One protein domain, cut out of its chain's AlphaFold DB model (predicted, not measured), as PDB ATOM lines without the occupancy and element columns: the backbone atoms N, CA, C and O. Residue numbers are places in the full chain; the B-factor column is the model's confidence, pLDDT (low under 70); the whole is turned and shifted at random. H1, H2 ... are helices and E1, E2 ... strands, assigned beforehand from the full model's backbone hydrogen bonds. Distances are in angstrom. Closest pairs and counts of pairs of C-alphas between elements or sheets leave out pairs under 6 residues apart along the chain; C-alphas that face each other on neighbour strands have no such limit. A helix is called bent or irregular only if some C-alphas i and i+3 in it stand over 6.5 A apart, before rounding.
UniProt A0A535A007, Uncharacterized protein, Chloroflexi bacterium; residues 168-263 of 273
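AT A GLANCE: This is residues 168 to 263 of the 273 residues of an uncharacterized protein of Chloroflexi bacterium (UniProt A0A535A007). A small four-stranded antiparallel sheet has helix H3 packed across one of its faces, over E1 and E2, while the longer, kinked helix H1 runs nearly alongside H3 and meets it near their first residues. Short H2 packs on H1, and the unnamed stretch of residues 213 to 234 loops out between E3 and E4. The printed part has 96 residues, with three named helices and four named strands in the order H1, E1, E2, E3, E4, H2, H3. The sheet order is E1, E2, E3, E4, and the class is mixed, helices and strands. The whole is compact, with a radius of gyration of the C-alphas of 12.4 A and spans of 37 by 32 by 24 A.

IN THESE COORDINATES: The sheet holds E1, residues 192 to 196, 10.8 A long; E2, residues 201 to 204, 10.3 A; E3, residues 210 to 212; and E4, residues 235 to 237. H1, residues 168 to 189, begins at C-alpha 168 (-76.098, 2.716, 96.439) and is 29.1 A long. It has a kink of 51 degrees near residue 183 and is only just irregular, with C-alphas 181 and 184 6.6 A apart. H2 is residues 239 to 242. H3, residues 248 to 262, is 20.9 A long and ends at C-alpha 262 (-79.089, -22.477, 80.496).

HOW THE PARTS SIT: E1 to E4 form a meander, each strand the antiparallel neighbour of the one before, and each successive pair is a hairpin. N 192 and O 204 are 2.8 A apart between E1 and E2, N 203 and O 211 2.8 A between E2 and E3, and N 210 and O 237 3.0 A between E3 and E4, each within hydrogen-bond range. E1 and E4 are edge strands and apart. H3 is on one face of the sheet, two layers, at a height over the sheet of 7.1 A; it lies over E1 and only just over E2, with 3 of its C-alphas. Its line runs only just across the strands, at 60.3 degrees to E1 on the local plane. The closest C-alphas of E1 and H3, Leu 194 and Trp 254, are 5.2 A apart. With residues 171 to 175 alone, H1 touches residues 248 to 252 of H3, the same way at a shallow tilt of 21 degrees; the closest C-alphas, Leu 175 and Pro 248, are 5.9 A apart. With residues 172 to 179 alone, H1 touches H2, the closest C-alphas being Arg 176 and Ala 239, 5.0 A apart. H1 and H2 each only graze the sheet. In H3 every O i to N i+4 pair is within hydrogen-bond range, in H1 15 of 18, and H2 is too short for such a pair.

THE WHOLE: The two C-alphas farthest apart, Ala 221 and Tyr 263, are 37.8 A apart. The printed part has no cut. The link from E3 to E4, 22 residues, is long; the other links are tight. Mean pLDDT of the printed part is 87.1, and residues 221 to 222 are under 70.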
ATOM      1  N   ALA A 168     -76.077   2.675  97.898       76.62
ATOM      2  CA  ALA A 168     -76.098   2.716  96.439       76.62
ATOM      3  C   ALA A 168     -74.681   2.665  95.840       76.62
ATOM      4  O   ALA A 168     -74.440   1.942  94.873       76.62
ATOM      5  N   ASP A 169     -73.718   3.377  96.428       81.31
ATOM      6  CA  ASP A 169     -72.328   3.367  95.965       81.31
ATOM      7  C   ASP A 169     -71.648   2.015  96.200       81.31
ATOM      8  O   ASP A 169     -70.975   1.490  95.304       81.31
ATOM      9  N   GLN A 170     -71.880   1.398  97.362       82.44
ATOM     10  CA  GLN A 170     -71.403   0.048  97.644       82.44
ATOM     11  C   GLN A 170     -71.992  -0.965  96.652       82.44
ATOM     12  O   GLN A 170     -71.264  -1.788  96.096       82.44
ATOM     13  N   GLN A 171     -73.292  -0.882  96.374       83.81
ATOM     14  CA  GLN A 171     -73.981  -1.742  95.412       83.81
ATOM     15  C   GLN A 171     -73.417  -1.587  93.984       83.81
ATOM     16  O   GLN A 171     -73.156  -2.589  93.312       83.81
ATOM     17  N   LYS A 172     -73.142  -0.354  93.530       87.25
ATOM     18  CA  LYS A 172     -72.481  -0.089  92.234       87.25
ATOM     19  C   LYS A 172     -71.102  -0.732  92.153       87.25
ATOM     20  O   LYS A 172     -70.746  -1.308  91.120       87.25
ATOM     21  N   GLN A 173     -70.324  -0.629  93.230       86.31
ATOM     22  CA  GLN A 173     -68.996  -1.226  93.304       86.31
ATOM     23  C   GLN A 173     -69.071  -2.758  93.223       86.31
ATOM     24  O   GLN A 173     -68.347  -3.352  92.426       86.31
ATOM     25  N   VAL A 174     -70.002  -3.384  93.950       88.19
ATOM     26  CA  VAL A 174     -70.219  -4.841  93.916       88.19
ATOM     27  C   VAL A 174     -70.543  -5.327  92.501       88.19
ATOM     28  O   VAL A 174     -69.914  -6.273  92.024       88.19
ATOM     29  N   LEU A 175     -71.470  -4.674  91.788       89.88
ATOM     30  CA  LEU A 175     -71.825  -5.099  90.428       89.88
ATOM     31  C   LEU A 175     -70.652  -4.946  89.453       89.88
ATOM     32  O   LEU A 175     -70.453  -5.779  88.566       89.88
ATOM     33  N   ARG A 176     -69.854  -3.888  89.621       89.75
ATOM     34  CA  ARG A 176     -68.653  -3.647  88.818       89.75
ATOM     35  C   ARG A 176     -67.589  -4.718  89.041       89.75
ATOM     36  O   ARG A 176     -67.028  -5.216  88.067       89.75
ATOM     37  N   GLU A 177     -67.308  -5.059  90.292       89.06
ATOM     38  CA  GLU A 177     -66.354  -6.115  90.637       89.06
ATOM     39  C   GLU A 177     -66.823  -7.474  90.129       89.06
ATOM     40  O   GLU A 177     -66.044  -8.201  89.514       89.06
ATOM     41  N   PHE A 178     -68.110  -7.786  90.306       91.44
ATOM     42  CA  PHE A 178     -68.710  -8.985  89.736       91.44
ATOM     43  C   PHE A 178     -68.500  -9.045  88.220       91.44
ATOM     44  O   PHE A 178     -67.982 -10.041  87.727       91.44
ATOM     45  N   ALA A 179     -68.837  -7.983  87.483       88.00
ATOM     46  CA  ALA A 179     -68.713  -7.956  86.028       88.00
ATOM     47  C   ALA A 179     -67.258  -8.140  85.553       88.00
ATOM     48  O   ALA A 179     -67.013  -8.887  84.603       88.00
ATOM     49  N   ALA A 180     -66.293  -7.520  86.242       87.12
ATOM     50  CA  ALA A 180     -64.869  -7.676  85.950       87.12
ATOM     51  C   ALA A 180     -64.372  -9.109  86.216       87.12
ATOM     52  O   ALA A 180     -63.667  -9.688  85.392       87.12
ATOM     53  N   ASN A 181     -64.774  -9.712  87.337       89.25
ATOM     54  CA  ASN A 181     -64.398 -11.085  87.684       89.25
ATOM     55  C   ASN A 181     -65.103 -12.122  86.795       89.25
ATOM     56  O   ASN A 181     -64.545 -13.175  86.482       89.25
ATOM     57  N   ALA A 182     -66.333 -11.826  86.375       86.75
ATOM     58  CA  ALA A 182     -67.124 -12.691  85.520       86.75
ATOM     59  C   ALA A 182     -66.594 -12.728  84.083       86.75
ATOM     60  O   ALA A 182     -66.837 -13.720  83.406       86.75
ATOM     61  N   GLU A 183     -65.855 -11.714  83.614       87.50
ATOM     62  CA  GLU A 183     -65.347 -11.632  82.236       87.50
ATOM     63  C   GLU A 183     -64.599 -12.905  81.808       87.50
ATOM     64  O   GLU A 183     -64.893 -13.471  80.754       87.50
ATOM     65  N   GLU A 184     -63.686 -13.420  82.641       86.44
ATOM     66  CA  GLU A 184     -62.922 -14.630  82.304       86.44
ATOM     67  C   GLU A 184     -63.835 -15.854  82.115       86.44
ATOM     68  O   GLU A 184     -63.627 -16.684  81.221       86.44
ATOM     69  N   VAL A 185     -64.861 -15.974  82.958       87.31
ATOM     70  CA  VAL A 185     -65.808 -17.093  82.928       87.31
ATOM     71  C   VAL A 185     -66.779 -16.932  81.754       87.31
ATOM     72  O   VAL A 185     -66.993 -17.877  80.990       87.31
ATOM     73  N   LEU A 186     -67.289 -15.717  81.548       88.31
ATOM     74  CA  LEU A 186     -68.199 -15.336  80.471       88.31
ATOM     75  C   LEU A 186     -67.554 -15.447  79.090       88.31
ATOM     76  O   LEU A 186     -68.236 -15.789  78.125       88.31
ATOM     77  N   ALA A 187     -66.239 -15.267  78.974       86.56
ATOM     78  CA  ALA A 187     -65.509 -15.549  77.742       86.56
ATOM     79  C   ALA A 187     -65.644 -17.021  77.302       86.56
ATOM     80  O   ALA A 187     -65.541 -17.327  76.112       86.56
ATOM     81  N   ARG A 188     -65.901 -17.942  78.245       88.19
ATOM     82  CA  ARG A 188     -66.076 -19.380  77.983       88.19
ATOM     83  C   ARG A 188     -67.543 -19.780  77.863       88.19
ATOM     84  O   ARG A 188     -67.866 -20.643  77.049       88.19
ATOM     85  N   THR A 189     -68.424 -19.177  78.659       85.88
ATOM     86  CA  THR A 189     -69.864 -19.475  78.622       85.88
ATOM     87  C   THR A 189     -70.594 -18.685  77.537       85.88
ATOM     88  O   THR A 189     -71.651 -19.110  77.086       85.88
ATOM     89  N   GLY A 190     -70.029 -17.584  77.048       89.06
ATOM     90  CA  GLY A 190     -70.684 -16.652  76.134       89.06
ATOM     91  C   GLY A 190     -71.695 -15.750  76.845       89.06
ATOM     92  O   GLY A 190     -71.850 -15.811  78.063       89.06
ATOM     93  N   ASP A 191     -72.394 -14.933  76.059       92.31
ATOM     94  CA  ASP A 191     -73.356 -13.948  76.566       92.31
ATOM     95  C   ASP A 191     -74.501 -14.605  77.341       92.31
ATOM     96  O   ASP A 191     -74.965 -15.694  76.977       92.31
ATOM     97  N   LEU A 192     -74.977 -13.919  78.373       93.00
ATOM     98  CA  LEU A 192     -76.062 -14.351  79.240       93.00
ATOM     99  C   LEU A 192     -77.210 -13.341  79.157       93.00
ATOM    100  O   LEU A 192     -77.036 -12.164  79.460       93.00
ATOM    101  N   LEU A 193     -78.377 -13.800  78.710       93.62
ATOM    102  CA  LEU A 193     -79.601 -13.006  78.720       93.62
ATOM    103  C   LEU A 193     -80.162 -13.036  80.144       93.62
ATOM    104  O   LEU A 193     -80.477 -14.117  80.630       93.62
ATOM    105  N   LEU A 194     -80.206 -11.881  80.802       94.38
ATOM    106  CA  LEU A 194     -80.637 -11.754  82.197       94.38
ATOM    107  C   LEU A 194     -82.119 -11.398  82.285       94.38
ATOM    108  O   LEU A 194     -82.844 -11.967  83.091       94.38
ATOM    109  N   LEU A 195     -82.555 -10.480  81.424       93.94
ATOM    110  CA  LEU A 195     -83.930 -10.008  81.343       93.94
ATOM    111  C   LEU A 195     -84.357  -9.959  79.875       93.94
ATOM    112  O   LEU A 195     -83.592  -9.495  79.023       93.94
ATOM    113  N   ASP A 196     -85.554 -10.464  79.587       92.69
ATOM    114  CA  ASP A 196     -86.147 -10.493  78.246       92.69
ATOM    115  C   ASP A 196     -87.651 -10.206  78.334       92.69
ATOM    116  O   ASP A 196     -88.494 -11.105  78.289       92.69
ATOM    117  N   GLU A 197     -87.985  -8.933  78.520       90.44
ATOM    118  CA  GLU A 197     -89.351  -8.417  78.530       90.44
ATOM    119  C   GLU A 197     -89.629  -7.555  77.288       90.44
ATOM    120  O   GLU A 197     -88.721  -7.108  76.590       90.44
ATOM    121  N   GLU A 198     -90.909  -7.283  76.996       82.00
ATOM    122  CA  GLU A 198     -91.344  -6.622  75.749       82.00
ATOM    123  C   GLU A 198     -90.671  -5.259  75.495       82.00
ATOM    124  O   GLU A 198     -90.469  -4.882  74.341       82.00
ATOM    125  N   ASN A 199     -90.299  -4.536  76.557       84.75
ATOM    126  CA  ASN A 199     -89.616  -3.240  76.470       84.75
ATOM    127  C   ASN A 199     -88.324  -3.173  77.298       84.75
ATOM    128  O   ASN A 199     -87.672  -2.128  77.315       84.75
ATOM    129  N   ASP A 200     -87.954  -4.259  77.976       90.00
ATOM    130  CA  ASP A 200     -86.814  -4.284  78.884       90.00
ATOM    131  C   ASP A 200     -85.978  -5.540  78.648       90.00
ATOM    132  O   ASP A 200     -86.375  -6.662  78.959       90.00
ATOM    133  N   VAL A 201     -84.825  -5.341  78.026       93.25
ATOM    134  CA  VAL A 201     -83.868  -6.394  77.724       93.25
ATOM    135  C   VAL A 201     -82.566  -6.031  78.403       93.25
ATOM    136  O   VAL A 201     -82.036  -4.943  78.174       93.25
ATOM    137  N   LEU A 202     -82.017  -6.967  79.174       95.06
ATOM    138  CA  LEU A 202     -80.703  -6.847  79.793       95.06
ATOM    139  C   LEU A 202     -79.876  -8.093  79.485       95.06
ATOM    140  O   LEU A 202     -80.270  -9.223  79.776       95.06
ATOM    141  N   LEU A 203     -78.703  -7.883  78.899       94.56
ATOM    142  CA  LEU A 203     -77.783  -8.939  78.511       94.56
ATOM    143  C   LEU A 203     -76.385  -8.650  79.053       94.56
ATOM    144  O   LEU A 203     -75.841  -7.566  78.859       94.56
ATOM    145  N   LEU A 204     -75.789  -9.648  79.695       94.69
ATOM    146  CA  LEU A 204     -74.407  -9.629  80.153       94.69
ATOM    147  C   LEU A 204     -73.518 -10.273  79.087       94.69
ATOM    148  O   LEU A 204     -73.644 -11.460  78.777       94.69
ATOM    149  N   ARG A 205     -72.637  -9.479  78.483       93.06
ATOM    150  CA  ARG A 205     -71.778  -9.913  77.380       93.06
ATOM    151  C   ARG A 205     -70.579 -10.714  77.869       93.06
ATOM    152  O   ARG A 205     -70.093 -10.553  78.984       93.06
ATOM    153  N   SER A 206     -70.008 -11.487  76.952       89.81
ATOM    154  CA  SER A 206     -68.767 -12.241  77.145       89.81
ATOM    155  C   SER A 206     -67.530 -11.386  77.459       89.81
ATOM    156  O   SER A 206     -66.496 -11.944  77.795       89.81
ATOM    157  N   ASP A 207     -67.602 -10.066  77.268       87.25
ATOM    158  CA  ASP A 207     -66.544  -9.089  77.563       87.25
ATOM    159  C   ASP A 207     -66.835  -8.268  78.836       87.25
ATOM    160  O   ASP A 207     -66.321  -7.164  78.987       87.25
ATOM    161  N   GLY A 208     -67.714  -8.769  79.716       86.88
ATOM    162  CA  GLY A 208     -68.024  -8.161  81.018       86.88
ATOM    163  C   GLY A 208     -68.885  -6.891  80.955       86.88
ATOM    164  O   GLY A 208     -69.199  -6.308  81.989       86.88
ATOM    165  N   ARG A 209     -69.288  -6.442  79.759       92.19
ATOM    166  CA  ARG A 209     -70.166  -5.274  79.574       92.19
ATOM    167  C   ARG A 209     -71.631  -5.678  79.472       92.19
ATOM    168  O   ARG A 209     -71.949  -6.830  79.185       92.19
ATOM    169  N   PHE A 210     -72.522  -4.710  79.648       93.12
ATOM    170  CA  PHE A 210     -73.958  -4.927  79.525       93.12
ATOM    171  C   PHE A 210     -74.492  -4.368  78.211       93.12
ATOM    172  O   PHE A 210     -74.035  -3.333  77.727       93.12
ATOM    173  N   GLU A 211     -75.464  -5.060  77.634       93.38
ATOM    174  CA  GLU A 211     -76.323  -4.568  76.562       93.38
ATOM    175  C   GLU A 211     -77.735  -4.414  77.106       93.38
ATOM    176  O   GLU A 211     -78.274  -5.359  77.680       93.38
ATOM    177  N   THR A 212     -78.330  -3.238  76.923       93.00
ATOM    178  CA  THR A 212     -79.678  -2.951  77.421       93.00
ATOM    179  C   THR A 212     -80.541  -2.224  76.393       93.00
ATOM    180  O   THR A 212     -80.015  -1.485  75.561       93.00
ATOM    181  N   SER A 213     -81.860  -2.438  76.424       90.62
ATOM    182  CA  SER A 213     -82.832  -1.677  75.621       90.62
ATOM    183  C   SER A 213     -83.140  -0.295  76.203       90.62
ATOM    184  O   SER A 213     -83.869   0.476  75.576       90.62
ATOM    185  N   LEU A 214     -82.598   0.027  77.382       86.56
ATOM    186  CA  LEU A 214     -82.806   1.308  78.042       86.56
ATOM    187  C   LEU A 214     -82.259   2.477  77.218       86.56
ATOM    188  O   LEU A 214     -81.166   2.421  76.641       86.56
ATOM    189  N   ASP A 215     -83.014   3.574  77.228       82.75
ATOM    190  CA  ASP A 215     -82.555   4.854  76.709       82.75
ATOM    191  C   ASP A 215     -81.634   5.518  77.740       82.75
ATOM    192  O   ASP A 215     -82.070   5.988  78.789       82.75
ATOM    193  N   LEU A 216     -80.334   5.535  77.442       81.50
ATOM    194  CA  LEU A 216     -79.310   6.124  78.308       81.50
ATOM    195  C   LEU A 216     -79.025   7.596  77.963       81.50
ATOM    196  O   LEU A 216     -78.027   8.144  78.432       81.50
ATOM    197  N   SER A 217     -79.843   8.237  77.122       75.50
ATOM    198  CA  SER A 217     -79.616   9.623  76.684       75.50
ATOM    199  C   SER A 217     -79.747  10.660  77.805       75.50
ATOM    200  O   SER A 217     -79.085  11.697  77.738       75.50
ATOM    201  N   ASP A 218     -80.525  10.357  78.847       76.50
ATOM    202  CA  ASP A 218     -80.701  11.208  80.031       76.50
ATOM    203  C   ASP A 218     -79.569  11.057  81.071       76.50
ATOM    204  O   ASP A 218     -79.500  11.820  82.039       76.50
ATOM    205  N   LEU A 219     -78.660  10.092  80.886       75.62
ATOM    206  CA  LEU A 219     -77.531   9.844  81.787       75.62
ATOM    207  C   LEU A 219     -76.282  10.666  81.400       75.62
ATOM    208  O   LEU A 219     -76.181  11.176  80.281       75.62
ATOM    209  N   PRO A 220     -75.296  10.810  82.312       70.19
ATOM    210  CA  PRO A 220     -74.077  11.566  82.047       70.19
ATOM    211  C   PRO A 220     -73.363  11.126  80.763       70.19
ATOM    212  O   PRO A 220     -73.326   9.941  80.417       70.19
ATOM    213  N   ALA A 221     -72.739  12.089  80.077       63.66
ATOM    214  CA  ALA A 221     -71.985  11.835  78.854       63.66
ATOM    215  C   ALA A 221     -70.935  10.729  79.078       63.66
ATOM    216  O   ALA A 221     -70.027  10.887  79.892       63.66
ATOM    217  N   GLY A 222     -71.075   9.615  78.352       64.00
ATOM    218  CA  GLY A 222     -70.237   8.416  78.494       64.00
ATOM    219  C   GLY A 222     -70.967   7.170  79.007       64.00
ATOM    220  O   GLY A 222     -70.386   6.092  78.954       64.00
ATOM    221  N   ALA A 223     -72.231   7.285  79.439       74.75
ATOM    222  CA  ALA A 223     -73.059   6.140  79.836       74.75
ATOM    223  C   ALA A 223     -73.263   5.132  78.690       74.75
ATOM    224  O   ALA A 223     -73.170   3.923  78.890       74.75
ATOM    225  N   ALA A 224     -73.488   5.623  77.471       77.12
ATOM    226  CA  ALA A 224     -73.468   4.798  76.271       77.12
ATOM    227  C   ALA A 224     -72.039   4.692  75.725       77.12
ATOM    228  O   ALA A 224     -71.398   5.698  75.403       77.12
ATOM    229  N   LEU A 225     -71.550   3.466  75.575       76.88
ATOM    230  CA  LEU A 225     -70.257   3.201  74.961       76.88
ATOM    231  C   LEU A 225     -70.394   3.176  73.438       76.88
ATOM    232  O   LEU A 225     -71.362   2.655  72.896       76.88
ATOM    233  N   SER A 226     -69.375   3.655  72.717       70.81
ATOM    234  CA  SER A 226     -69.350   3.639  71.239       70.81
ATOM    235  C   SER A 226     -69.199   2.237  70.624       70.81
ATOM    236  O   SER A 226     -68.825   2.109  69.460       70.81
ATOM    237  N   HIS A 227     -69.403   1.182  71.410       77.25
ATOM    238  CA  HIS A 227     -69.270  -0.197  70.960       77.25
ATOM    239  C   HIS A 227     -70.554  -0.638  70.270       77.25
ATOM    240  O   HIS A 227     -71.649  -0.352  70.746       77.25
ATOM    241  N   GLU A 228     -70.412  -1.356  69.158       77.06
ATOM    242  CA  GLU A 228     -71.572  -1.853  68.429       77.06
ATOM    243  C   GLU A 228     -72.293  -2.921  69.275       77.06
ATOM    244  O   GLU A 228     -71.643  -3.863  69.766       77.06
ATOM    245  N   PRO A 229     -73.609  -2.764  69.504       80.31
ATOM    246  CA  PRO A 229     -74.396  -3.759  70.213       80.31
ATOM    247  C   PRO A 229     -74.494  -5.023  69.358       80.31
ATOM    248  O   PRO A 229     -74.623  -4.960  68.132       80.31
ATOM    249  N   ARG A 230     -74.445  -6.198  69.989       78.06
ATOM    250  CA  ARG A 230     -74.602  -7.469  69.267       78.06
ATOM    251  C   ARG A 230     -76.029  -7.660  68.759       78.06
ATOM    252  O   ARG A 230     -76.234  -8.395  67.793       78.06
ATOM    253  N   ARG A 231     -77.009  -7.002  69.389       78.50
ATOM    254  CA  ARG A 231     -78.416  -6.990  68.968       78.50
ATOM    255  C   ARG A 231     -78.857  -5.591  68.538       78.50
ATOM    256  O   ARG A 231     -78.482  -4.584  69.130       78.50
ATOM    257  N   ILE A 232     -79.682  -5.540  67.495       76.44
ATOM    258  CA  ILE A 232     -80.222  -4.286  66.959       76.44
ATOM    259  C   ILE A 232     -81.138  -3.645  68.007       76.44
ATOM    260  O   ILE A 232     -82.029  -4.310  68.524       76.44
ATOM    261  N   GLY A 233     -80.942  -2.351  68.264       80.38
ATOM    262  CA  GLY A 233     -81.783  -1.577  69.180       80.38
ATOM    263  C   GLY A 233     -81.357  -1.623  70.647       80.38
ATOM    264  O   GLY A 233     -82.072  -1.069  71.472       80.38
ATOM    265  N   LEU A 234     -80.216  -2.243  70.971       86.25
ATOM    266  CA  LEU A 234     -79.632  -2.200  72.314       86.25
ATOM    267  C   LEU A 234     -78.476  -1.196  72.393       86.25
ATOM    268  O   LEU A 234     -77.831  -0.885  71.392       86.25
ATOM    269  N   THR A 235     -78.182  -0.737  73.601       89.12
ATOM    270  CA  THR A 235     -77.051   0.132  73.924       89.12
ATOM    271  C   THR A 235     -76.052  -0.634  74.780       89.12
ATOM    272  O   THR A 235     -76.437  -1.311  75.731       89.12
ATOM    273  N   VAL A 236     -74.760  -0.528  74.454       89.94
ATOM    274  CA  VAL A 236     -73.687  -1.121  75.263       89.94
ATOM    275  C   VAL A 236     -73.280  -0.147  76.364       89.94
ATOM    276  O   VAL A 236     -73.027   1.028  76.095       89.94
ATOM    277  N   THR A 237     -73.166  -0.641  77.591       92.31
ATOM    278  CA  THR A 237     -72.811   0.159  78.762       92.31
ATOM    279  C   THR A 237     -72.017  -0.645  79.801       92.31
ATOM    280  O   THR A 237     -71.784  -1.848  79.649       92.31
ATOM    281  N   GLU A 238     -71.544   0.036  80.841       90.94
ATOM    282  CA  GLU A 238     -70.785  -0.545  81.947       90.94
ATOM    283  C   GLU A 238     -71.693  -0.943  83.117       90.94
ATOM    284  O   GLU A 238     -72.781  -0.401  83.307       90.94
ATOM    285  N   ALA A 239     -71.197  -1.847  83.966       90.38
ATOM    286  CA  ALA A 239     -71.879  -2.298  85.181       90.38
ATOM    287  C   ALA A 239     -72.318  -1.143  86.098       90.38
ATOM    288  O   ALA A 239     -73.411  -1.171  86.653       90.38
ATOM    289  N   ARG A 240     -71.487  -0.097  86.218       88.75
ATOM    290  CA  ARG A 240     -71.809   1.087  87.025       88.75
ATOM    291  C   ARG A 240     -73.090   1.765  86.543       88.75
ATOM    292  O   ARG A 240     -73.902   2.155  87.366       88.75
ATOM    293  N   THR A 241     -73.255   1.908  85.230       89.94
ATOM    294  CA  THR A 241     -74.428   2.552  84.630       89.94
ATOM    295  C   THR A 241     -75.677   1.693  84.794       89.94
ATOM    296  O   THR A 241     -76.740   2.230  85.074       89.94
ATOM    297  N   ILE A 242     -75.550   0.368  84.694       91.31
ATOM    298  CA  ILE A 242     -76.653  -0.559  84.994       91.31
ATOM    299  C   ILE A 242     -77.107  -0.426  86.449       91.31
ATOM    300  O   ILE A 242     -78.306  -0.360  86.695       91.31
ATOM    301  N   ALA A 243     -76.175  -0.293  87.393       90.06
ATOM    302  CA  ALA A 243     -76.487  -0.089  88.809       90.06
ATOM    303  C   ALA A 243     -77.097   1.293  89.140       90.06
ATOM    304  O   ALA A 243     -77.503   1.517  90.276       90.06
ATOM    305  N   GLU A 244     -77.171   2.231  88.186       87.75
ATOM    306  CA  GLU A 244     -77.979   3.456  88.343       87.75
ATOM    307  C   GLU A 244     -79.471   3.201  88.068       87.75
ATOM    308  O   GLU A 244     -80.311   4.002  88.475       87.75
ATOM    309  N   VAL A 245     -79.806   2.120  87.350       89.31
ATOM    310  CA  VAL A 245     -81.172   1.840  86.877       89.31
ATOM    311  C   VAL A 245     -81.770   0.589  87.522       89.31
ATOM    312  O   VAL A 245     -82.951   0.590  87.856       89.31
ATOM    313  N   TYR A 246     -80.967  -0.455  87.733       90.94
ATOM    314  CA  TYR A 246     -81.388  -1.704  88.370       90.94
ATOM    315  C   TYR A 246     -80.728  -1.876  89.736       90.94
ATOM    316  O   TYR A 246     -79.572  -1.489  89.922       90.94
ATOM    317  N   ASP A 247     -81.429  -2.531  90.666       90.44
ATOM    318  CA  ASP A 247     -80.824  -2.999  91.913       90.44
ATOM    319  C   ASP A 247     -79.799  -4.104  91.592       90.44
ATOM    320  O   ASP A 247     -80.150  -5.111  90.965       90.44
ATOM    321  N   PRO A 248     -78.529  -3.965  92.006       90.88
ATOM    322  CA  PRO A 248     -77.520  -4.995  91.775       90.88
ATOM    323  C   PRO A 248     -77.876  -6.376  92.322       90.88
ATOM    324  O   PRO A 248     -77.454  -7.378  91.751       90.88
ATOM    325  N   THR A 249     -78.667  -6.445  93.389       90.56
ATOM    326  CA  THR A 249     -79.147  -7.705  93.966       90.56
ATOM    327  C   THR A 249     -80.039  -8.450  92.978       90.56
ATOM    328  O   THR A 249     -79.853  -9.650  92.774       90.56
ATOM    329  N   ASP A 250     -80.945  -7.735  92.307       94.25
ATOM    330  CA  ASP A 250     -81.836  -8.308  91.296       94.25
ATOM    331  C   ASP A 250     -81.041  -8.766  90.071       94.25
ATOM    332  O   ASP A 250     -81.227  -9.882  89.587       94.25
ATOM    333  N   VAL A 251     -80.072  -7.960  89.619       93.69
ATOM    334  CA  VAL A 251     -79.199  -8.327  88.492       93.69
ATOM    335  C   VAL A 251     -78.420  -9.611  88.785       93.69
ATOM    336  O   VAL A 251     -78.331 -10.492  87.928       93.69
ATOM    337  N   LEU A 252     -77.865  -9.745  89.993       92.88
ATOM    338  CA  LEU A 252     -77.155 -10.955  90.409       92.88
ATOM    339  C   LEU A 252     -78.097 -12.158  90.524       92.88
ATOM    340  O   LEU A 252     -77.719 -13.262  90.126       92.88
ATOM    341  N   GLN A 253     -79.328 -11.957  90.997       93.12
ATOM    342  CA  GLN A 253     -80.343 -13.008  91.006       93.12
ATOM    343  C   GLN A 253     -80.645 -13.487  89.578       93.12
ATOM    344  O   GLN A 253     -80.577 -14.688  89.314       93.12
ATOM    345  N   TRP A 254     -80.849 -12.573  88.626       95.56
ATOM    346  CA  TRP A 254     -81.078 -12.927  87.220       95.56
ATOM    347  C   TRP A 254     -79.904 -13.671  86.589       95.56
ATOM    348  O   TRP A 254     -80.115 -14.559  85.768       95.56
ATOM    349  N   VAL A 255     -78.661 -13.376  86.987       93.31
ATOM    350  CA  VAL A 255     -77.501 -14.181  86.570       93.31
ATOM    351  C   VAL A 255     -77.663 -15.627  87.036       93.31
ATOM    352  O   VAL A 255     -77.464 -16.549  86.242       93.31
ATOM    353  N   THR A 256     -78.021 -15.844  88.303       92.19
ATOM    354  CA  THR A 256     -78.194 -17.205  88.832       92.19
ATOM    355  C   THR A 256     -79.358 -17.942  88.169       92.19
ATOM    356  O   THR A 256     -79.218 -19.124  87.835       92.19
ATOM    357  N   ASP A 257     -80.457 -17.243  87.890       92.88
ATOM    358  CA  ASP A 257     -81.627 -17.798  87.209       92.88
ATOM    359  C   ASP A 257     -81.290 -18.164  85.757       92.88
ATOM    360  O   ASP A 257     -81.514 -19.300  85.330       92.88
ATOM    361  N   ALA A 258     -80.644 -17.256  85.021       92.88
ATOM    362  CA  ALA A 258     -80.239 -17.475  83.635       92.88
ATOM    363  C   ALA A 258     -79.212 -18.612  83.497       92.88
ATOM    364  O   ALA A 258     -79.259 -19.391  82.541       92.88
ATOM    365  N   LEU A 259     -78.283 -18.753  84.450       91.19
ATOM    366  CA  LEU A 259     -77.354 -19.886  84.486       91.19
ATOM    367  C   LEU A 259     -78.076 -21.207  84.765       91.19
ATOM    368  O   LEU A 259     -77.778 -22.208  84.109       91.19
ATOM    369  N   SER A 260     -79.038 -21.203  85.688       90.69
ATOM    370  CA  SER A 260     -79.843 -22.380  86.025       90.69
ATOM    371  C   SER A 260     -80.698 -22.837  84.841       90.69
ATOM    372  O   SER A 260     -80.755 -24.031  84.541       90.69
ATOM    373  N   GLU A 261     -81.304 -21.898  84.113       90.56
ATOM    374  CA  GLU A 261     -82.079 -22.189  82.905       90.56
ATOM    375  C   GLU A 261     -81.192 -22.707  81.765       90.56
ATOM    376  O   GLU A 261     -81.533 -23.682  81.089       90.56
ATOM    377  N   ARG A 262     -80.021 -22.093  81.562       92.31
ATOM    378  CA  ARG A 262     -79.089 -22.477  80.496       92.31
ATOM    379  C   ARG A 262     -78.421 -23.829  80.745       92.31
ATOM    380  O   ARG A 262     -78.144 -24.562  79.790       92.31
ATOM    381  N   TYR A 263     -78.149 -24.163  82.004       90.31
ATOM    382  CA  TYR A 263     -77.446 -25.377  82.411       90.31
ATOM    383  C   TYR A 263     -78.261 -26.193  83.432       90.31
ATOM    384  O   TYR A 263     -77.790 -26.438  84.539       90.31
TER     385      TYR A 263